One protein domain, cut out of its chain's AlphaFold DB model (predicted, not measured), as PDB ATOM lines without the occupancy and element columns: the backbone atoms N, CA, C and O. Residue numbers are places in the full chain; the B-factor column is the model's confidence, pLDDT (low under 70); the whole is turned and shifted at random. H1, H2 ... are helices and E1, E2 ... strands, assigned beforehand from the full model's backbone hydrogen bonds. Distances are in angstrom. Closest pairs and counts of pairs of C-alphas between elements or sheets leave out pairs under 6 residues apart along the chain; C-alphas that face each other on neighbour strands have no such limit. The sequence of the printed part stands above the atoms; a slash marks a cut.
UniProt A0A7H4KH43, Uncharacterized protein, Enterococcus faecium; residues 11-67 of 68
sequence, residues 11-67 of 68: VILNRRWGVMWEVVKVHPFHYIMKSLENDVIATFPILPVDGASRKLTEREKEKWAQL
ATOM      1  N   VAL A  11     105.679 116.401 115.279       84.75
ATOM      2  CA  VAL A  11     105.049 117.661 115.682       84.75
ATOM      3  C   VAL A  11     104.707 117.593 117.164       84.75
ATOM      4  O   VAL A  11     104.095 116.633 117.649       84.75
ATOM      5  N   ILE A  12     105.139 118.611 117.891       81.44
ATOM      6  CA  ILE A  12     105.078 118.710 119.339       81.44
ATOM      7  C   ILE A  12     104.281 119.958 119.681       81.44
ATOM      8  O   ILE A  12     104.600 121.056 119.228       81.44
ATOM      9  N   LEU A  13     103.273 119.790 120.529       77.56
ATOM     10  CA  LEU A  13     102.601 120.914 121.157       77.56
ATOM     11  C   LEU A  13     103.306 121.214 122.478       77.56
ATOM     12  O   LEU A  13     103.325 120.372 123.385       77.56
ATOM     13  N   ASN A  14     103.863 122.417 122.594       71.31
ATOM     14  CA  ASN A  14     104.375 122.905 123.866       71.31
ATOM     15  C   ASN A  14     103.268 123.681 124.583       71.31
ATOM     16  O   ASN A  14     102.976 124.830 124.249       71.31
ATOM     17  N   ARG A  15     102.661 123.062 125.602       66.31
ATOM     18  CA  ARG A  15     101.541 123.661 126.345       66.31
ATOM     19  C   ARG A  15     101.905 124.958 127.066       66.31
ATOM     20  O   ARG A  15     101.010 125.741 127.354       66.31
ATOM     21  N   ARG A  16     103.189 125.196 127.360       64.00
ATOM     22  CA  ARG A  16     103.638 126.419 128.043       64.00
ATOM     23  C   ARG A  16     103.545 127.650 127.148       64.00
ATOM     24  O   ARG A  16     103.369 128.751 127.657       64.00
ATOM     25  N   TRP A  17     103.693 127.465 125.839       62.28
ATOM     26  CA  TRP A  17     103.731 128.565 124.874       62.28
ATOM     27  C   TRP A  17     102.550 128.547 123.910       62.28
ATOM     28  O   TRP A  17     102.355 129.518 123.199       62.28
ATOM     29  N   GLY A  18     101.763 127.468 123.893       70.06
ATOM     30  CA  GLY A  18     100.622 127.331 122.988       70.06
ATOM     31  C   GLY A  18     101.013 127.152 121.521       70.06
ATOM     32  O   GLY A  18     100.125 127.107 120.687       70.06
ATOM     33  N   VAL A  19     102.311 127.014 121.224       75.19
ATOM     34  CA  VAL A  19     102.855 126.960 119.862       75.19
ATOM     35  C   VAL A  19     103.159 125.522 119.451       75.19
ATOM     36  O   VAL A  19     103.695 124.732 120.247       75.19
ATOM     37  N   MET A  20     102.866 125.199 118.193       84.88
ATOM     38  CA  MET A  20     103.260 123.938 117.566       84.88
ATOM     39  C   MET A  20     104.672 123.992 116.973       84.88
ATOM     40  O   MET A  20     105.050 124.936 116.278       84.88
ATOM     41  N   TRP A  21     105.434 122.926 117.212       86.56
ATOM     42  CA  TRP A  21     106.824 122.791 116.788       86.56
ATOM     43  C   TRP A  21     107.040 121.493 116.020       86.56
ATOM     44  O   TRP A  21     106.693 120.424 116.511       86.56
ATOM     45  N   GLU A  22     107.666 121.558 114.854       88.25
ATOM     46  CA  GLU A  22     108.139 120.391 114.112       88.25
ATOM     47  C   GLU A  22     109.622 120.145 114.396       88.25
ATOM     48  O   GLU A  22     110.443 121.057 114.305       88.25
ATOM     49  N   VAL A  23     110.005 118.908 114.704       88.19
ATOM     50  CA  VAL A  23     111.413 118.536 114.873       88.19
ATOM     51  C   VAL A  23     112.102 118.444 113.513       88.19
ATOM     52  O   VAL A  23     111.915 117.490 112.762       88.19
ATOM     53  N   VAL A  24     112.995 119.384 113.228       90.56
ATOM     54  CA  VAL A  24     113.775 119.425 111.982       90.56
ATOM     55  C   VAL A  24     115.032 118.559 112.084       90.56
ATOM     56  O   VAL A  24     115.445 117.920 111.110       90.56
ATOM     57  N   LYS A  25     115.658 118.512 113.268       89.06
ATOM     58  CA  LYS A  25     116.888 117.744 113.504       89.06
ATOM     59  C   LYS A  25     116.984 117.254 114.944       89.06
ATOM     60  O   LYS A  25     116.594 117.952 115.876       89.06
ATOM     61  N   VAL A  26     117.550 116.063 115.119       86.12
ATOM     62  CA  VAL A  26     117.815 115.460 116.429       86.12
ATOM     63  C   VAL A  26     119.324 115.391 116.632       86.12
ATOM     64  O   VAL A  26     120.030 114.805 115.813       86.12
ATOM     65  N   HIS A  27     119.810 115.983 117.717       84.62
ATOM     66  CA  HIS A  27     121.191 115.873 118.179       84.62
ATOM     67  C   HIS A  27     121.253 115.040 119.467       84.62
ATOM     68  O   HIS A  27     120.224 114.824 120.104       84.62
ATOM     69  N   PRO A  28     122.441 114.572 119.891       80.25
ATOM     70  CA  PRO A  28     122.571 113.768 121.108       80.25
ATOM     71  C   PRO A  28     122.035 114.443 122.382       80.25
ATOM     72  O   PRO A  28     121.582 113.738 123.281       80.25
ATOM     73  N   PHE A  29     122.048 115.783 122.438       79.06
ATOM     74  CA  PHE A  29     121.693 116.568 123.631       79.06
ATOM     75  C   PHE A  29     120.583 117.611 123.415       79.06
ATOM     76  O   PHE A  29     120.123 118.221 124.377       79.06
ATOM     77  N   HIS A  30     120.141 117.844 122.178       82.44
ATOM     78  CA  HIS A  30     119.105 118.832 121.860       82.44
ATOM     79  C   HIS A  30     118.345 118.474 120.575       82.44
ATOM     80  O   HIS A  30     118.796 117.667 119.765       82.44
ATOM     81  N   TYR A  31     117.196 119.107 120.371       85.31
ATOM     82  CA  TYR A  31     116.424 119.114 119.137       85.31
ATOM     83  C   TYR A  31     116.524 120.487 118.487       85.31
ATOM     84  O   TYR A  31     116.487 121.503 119.175       85.31
ATOM     85  N   ILE A  32     116.588 120.518 117.164       86.75
ATOM     86  CA  ILE A  32     116.288 121.725 116.395       86.75
ATOM     87  C   ILE A  32     114.846 121.586 115.940       86.75
ATOM     88  O   ILE A  32     114.503 120.598 115.282       86.75
ATOM     89  N   MET A  33     114.012 122.551 116.305       89.19
ATOM     90  CA  MET A  33     112.597 122.564 115.973       89.19
ATOM     91  C   MET A  33     112.221 123.848 115.240       89.19
ATOM     92  O   MET A  33     112.823 124.896 115.463       89.19
ATOM     93  N   LYS A  34     111.208 123.761 114.385       89.56
ATOM     94  CA  LYS A  34     110.636 124.878 113.642       89.56
ATOM     95  C   LYS A  34     109.204 125.120 114.109       89.56
ATOM     96  O   LYS A  34     108.430 124.173 114.208       89.56
ATOM     97  N   SER A  35     108.862 126.366 114.411       87.25
ATOM     98  CA  SER A  35     107.489 126.770 114.696       87.25
ATOM     99  C   SER A  35     106.661 126.666 113.421       87.25
ATOM    100  O   SER A  35     107.076 127.161 112.371       87.25
ATOM    101  N   LEU A  36     105.492 126.036 113.522       84.38
ATOM    102  CA  LEU A  36     104.548 125.942 112.407       84.38
ATOM    103  C   LEU A  36     103.723 127.221 112.206       84.38
ATOM    104  O   LEU A  36     103.082 127.364 111.174       84.38
ATOM    105  N   GLU A  37     103.750 128.144 113.167       83.69
ATOM    106  CA  GLU A  37     102.940 129.367 113.137       83.69
ATOM    107  C   GLU A  37     103.736 130.566 112.606       83.69
ATOM    108  O   GLU A  37     103.223 131.349 111.814       83.69
ATOM    109  N   ASN A  38     105.007 130.701 113.010       81.81
ATOM    110  CA  ASN A  38     105.740 131.969 112.863       81.81
ATOM    111  C   ASN A  38     107.091 131.830 112.127       81.81
ATOM    112  O   ASN A  38     107.935 132.713 112.236       81.81
ATOM    113  N   ASP A  39     107.341 130.701 111.450       79.00
ATOM    114  CA  ASP A  39     108.586 130.365 110.717       79.00
ATOM    115  C   ASP A  39     109.895 130.430 111.546       79.00
ATOM    116  O   ASP A  39     111.004 130.347 111.021       79.00
ATOM    117  N   VAL A  40     109.790 130.526 112.875       86.81
ATOM    118  CA  VAL A  40     110.929 130.582 113.805       86.81
ATOM    119  C   VAL A  40     111.595 129.212 113.941       86.81
ATOM    120  O   VAL A  40     110.918 128.208 114.154       86.81
ATOM    121  N   ILE A  41     112.930 129.168 113.933       87.62
ATOM    122  CA  ILE A  41     113.714 127.966 114.259       87.62
ATOM    123  C   ILE A  41     114.372 128.146 115.628       87.62
ATOM    124  O   ILE A  41     115.051 129.141 115.872       87.62
ATOM    125  N   ALA A  42     114.196 127.169 116.515       84.25
ATOM    126  CA  ALA A  42     114.740 127.195 117.867       84.25
ATOM    127  C   ALA A  42     115.379 125.858 118.258       84.25
ATOM    128  O   ALA A  42     115.048 124.791 117.737       84.25
ATOM    129  N   THR A  43     116.317 125.928 119.203       84.94
ATOM    130  CA  THR A  43     117.000 124.760 119.760       84.94
ATOM    131  C   THR A  43     116.454 124.456 121.148       84.94
ATOM    132  O   THR A  43     116.397 125.331 122.007       84.94
ATOM    133  N   PHE A  44     116.077 123.202 121.370       78.38
ATOM    134  CA  PHE A  44     115.460 122.720 122.598       78.38
ATOM    135  C   PHE A  44     116.322 121.624 123.219       78.38
ATOM    136  O   PHE A  44     116.571 120.620 122.552       78.38
ATOM    137  N   PRO A  45     116.768 121.746 124.475       76.19
ATOM    138  CA  PRO A  45     117.501 120.669 125.129       76.19
ATOM    139  C   PRO A  45     116.652 119.392 125.212       76.19
ATOM    140  O   PRO A  45     115.434 119.448 125.394       76.19
ATOM    141  N   ILE A  46     117.298 118.227 125.105       72.56
ATOM    142  CA  ILE A  46     116.676 116.941 125.442       72.56
ATOM    143  C   ILE A  46     116.590 116.890 126.967       72.56
ATOM    144  O   ILE A  46     117.464 116.350 127.638       72.56
ATOM    145  N   LEU A  47     115.567 117.531 127.523       56.88
ATOM    146  CA  LEU A  47     115.261 117.420 128.942       56.88
ATOM    147  C   LEU A  47     114.591 116.064 129.208       56.88
ATOM    148  O   LEU A  47     113.853 115.576 128.340       56.88
ATOM    149  N   PRO A  48     114.808 115.446 130.386       50.84
ATOM    150  CA  PRO A  48     113.913 114.401 130.864       50.84
ATOM    151  C   PRO A  48     112.518 115.015 130.871       50.84
ATOM    152  O   PRO A  48     112.306 116.014 131.546       50.84
ATOM    153  N   VAL A  49     111.656 114.486 130.002       50.50
ATOM    154  CA  VAL A  49     110.366 115.034 129.570       50.50
ATOM    155  C   VAL A  49     109.655 115.757 130.710       50.50
ATOM    156  O   VAL A  49     108.909 115.154 131.476       50.50
ATOM    157  N   ASP A  50     109.893 117.060 130.815       46.94
ATOM    158  CA  ASP A  50     109.112 117.910 131.689       46.94
ATOM    159  C   ASP A  50     107.703 117.897 131.087       46.94
ATOM    160  O   ASP A  50     107.548 118.075 129.871       46.94
ATOM    161  N   GLY A  51     106.690 117.571 131.892       51.28
ATOM    162  CA  GLY A  51     105.348 117.131 131.468       51.28
ATOM    163  C   GLY A  51     104.529 118.113 130.606       51.28
ATOM    164  O   GLY A  51     103.333 117.908 130.402       51.28
ATOM    165  N   ALA A  52     105.149 119.176 130.095       56.69
ATOM    166  CA  ALA A  52     104.579 120.221 129.257       56.69
ATOM    167  C   ALA A  52     104.617 119.928 127.742       56.69
ATOM    168  O   ALA A  52     103.847 120.543 126.998       56.69
ATOM    169  N   SER A  53     105.483 119.020 127.268       60.28
ATOM    170  CA  SER A  53     105.638 118.727 125.830       60.28
ATOM    171  C   SER A  53     105.005 117.390 125.450       60.28
ATOM    172  O   SER A  53     105.448 116.331 125.896       60.28
ATOM    173  N   ARG A  54     103.981 117.428 124.590       68.94
ATOM    174  CA  ARG A  54     103.278 116.233 124.098       68.94
ATOM    175  C   ARG A  54     103.410 116.131 122.580       68.94
ATOM    176  O   ARG A  54     103.114 117.083 121.863       68.94
ATOM    177  N   LYS A  55     103.806 114.948 122.100       69.62
ATOM    178  CA  LYS A  55     103.734 114.591 120.676       69.62
ATOM    179  C   LYS A  55     102.270 114.538 120.243       69.62
ATOM    180  O   LYS A  55     101.473 113.866 120.901       69.62
ATOM    181  N   LEU A  56     101.935 115.216 119.151       64.75
ATOM    182  CA  LEU A  56     100.608 115.118 118.549       64.75
ATOM    183  C   LEU A  56     100.482 113.815 117.755       64.75
ATOM    184  O   LEU A  56     101.404 113.398 117.049       64.75
ATOM    185  N   THR A  57      99.332 113.165 117.890       74.88
ATOM    186  CA  THR A  57      98.938 112.017 117.064       74.88
ATOM    187  C   THR A  57      98.523 112.479 115.663       74.88
ATOM    188  O   THR A  57      98.143 113.634 115.486       74.88
ATOM    189  N   GLU A  58      98.556 111.594 114.661       72.88
ATOM    190  CA  GLU A  58      98.188 111.943 113.272       72.88
ATOM    191  C   GLU A  58      96.786 112.572 113.174       72.88
ATOM    192  O   GLU A  58      96.606 113.604 112.538       72.88
ATOM    193  N   ARG A  59      95.816 112.050 113.935       72.88
ATOM    194  CA  ARG A  59      94.452 112.600 114.007       72.88
ATOM    195  C   ARG A  59      94.388 114.005 114.622       72.88
ATOM    196  O   ARG A  59      93.493 114.784 114.307       72.88
ATOM    197  N   GLU A  60      95.294 114.325 115.546       69.38
ATOM    198  CA  GLU A  60      95.397 115.674 116.117       69.38
ATOM    199  C   GLU A  60      96.062 116.637 115.129       69.38
ATOM    200  O   GLU A  60      95.628 117.781 115.036       69.38
ATOM    201  N   LYS A  61      97.050 116.174 114.352       66.88
ATOM    202  CA  LYS A  61      97.661 116.967 113.276       66.88
ATOM    203  C   LYS A  61      96.634 117.353 112.206       66.88
ATOM    204  O   LYS A  61      96.582 118.513 111.818       66.88
ATOM    205  N   GLU A  62      95.778 116.415 111.789       64.75
ATOM    206  CA  GLU A  62      94.716 116.662 110.797       64.75
ATOM    207  C   GLU A  62      93.727 117.747 111.243       64.75
ATOM    208  O   GLU A  62      93.353 118.611 110.452       64.75
ATOM    209  N   LYS A  63      93.331 117.744 112.523       63.16
ATOM    210  CA  LYS A  63      92.431 118.769 113.073       63.16
ATOM    211  C   LYS A  63      93.034 120.170 113.043       63.16
ATOM    212  O   LYS A  63      92.296 121.134 112.883       63.16
ATOM    213  N   TRP A  64      94.346 120.283 113.216       58.50
ATOM    214  CA  TRP A  64      95.038 121.568 113.155       58.50
ATOM    215  C   TRP A  64      95.249 122.051 111.722       58.50
ATOM    216  O   TRP A  64      95.054 123.232 111.465       58.50
ATOM    217  N   ALA A  65      95.548 121.150 110.781       59.09
ATOM    218  CA  ALA A  65      95.682 121.497 109.363       59.09
ATOM    219  C   ALA A  65      94.387 122.061 108.741       59.09
ATOM    220  O   ALA A  65      94.444 122.729 107.718       59.09
ATOM    221  N   GLN A  66      93.222 121.789 109.340       52.47
ATOM    222  CA  GLN A  66      91.931 122.348 108.916       52.47
ATOM    223  C   GLN A  66      91.599 123.713 109.548       52.47
ATOM    224  O   GLN A  66      90.622 124.336 109.142       52.47
ATOM    225  N   LEU A  67      92.355 124.155 110.561       48.25
ATOM    226  CA  LEU A  67      92.137 125.422 111.275       48.25
ATOM    227  C   LEU A  67      93.091 126.545 110.832       48.25
ATOM    228  O   LEU A  67      92.904 127.684 111.258       48.25
TER     229      LEU A  67
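AT A GLANCE: This is residues 11 to 67 of the 68 residues of an uncharacterized protein of Enterococcus faecium (UniProt A0A7H4KH43). One strongly twisted antiparallel sheet of five strands curls over like part of a barrel, left open between its edge strands E4 and E5, where residues 46 to 52 cross the gap. The short helix H1 sits outside the sheet, near one end of the longest axis, and only grazes it. The printed part has 57 residues with five named strands, then one named helix, in the order E1 E2 E3 E4 E5 H1; across the sheet the order is E4 E3 E2 E1 E5. The class is mixed, helices and strands; the whole is compact, with a radius of gyration of the C-alphas of 11.4 A and spans of 34 by 24 by 19 A.

IN THESE COORDINATES: E1, residues 11 to 14, begins at C-alpha 11 (105.049, 117.661, 115.682). E2, residues 19 to 26, is the longest strand at 19.2 A. E3 is residues 30 to 35, 15.8 A, and E4 residues 41 to 45, 13.6 A. E5 is residues 53 to 55. H1, residues 58 to 65, 10.6 A, ends at C-alpha 65 (95.682, 121.497, 109.363).

HOW THE PARTS SIT: E1 to E4 form a meander, each strand the antiparallel neighbour of the one before, with three hairpins. N 12 and O 21, 2.8 A, join E1 and E2 within hydrogen-bond range; N 34 and O 22, 2.8 A, do for E2 and E3, and N 31 and O 44, 2.7 A, for E3 and E4. E5 is antiparallel to E1, with N 13 and O 54 at 3.0 A. E4 and E5 are apart. H1 grazes the sheet with residues 58 to 64; the closest C-alphas of E1 and H1, Val 11 and Lys 61, are 7.8 A apart. In H1 every O i to N i+4 pair is within hydrogen-bond range.

THE WHOLE: The C-alphas farthest apart, Pro 28 and Gln 66, are 34.1 A apart. The printed part has no cut and no long link. The model's pLDDT is under 70 at residues 15 to 17, 47 to 56 and 60 to 67.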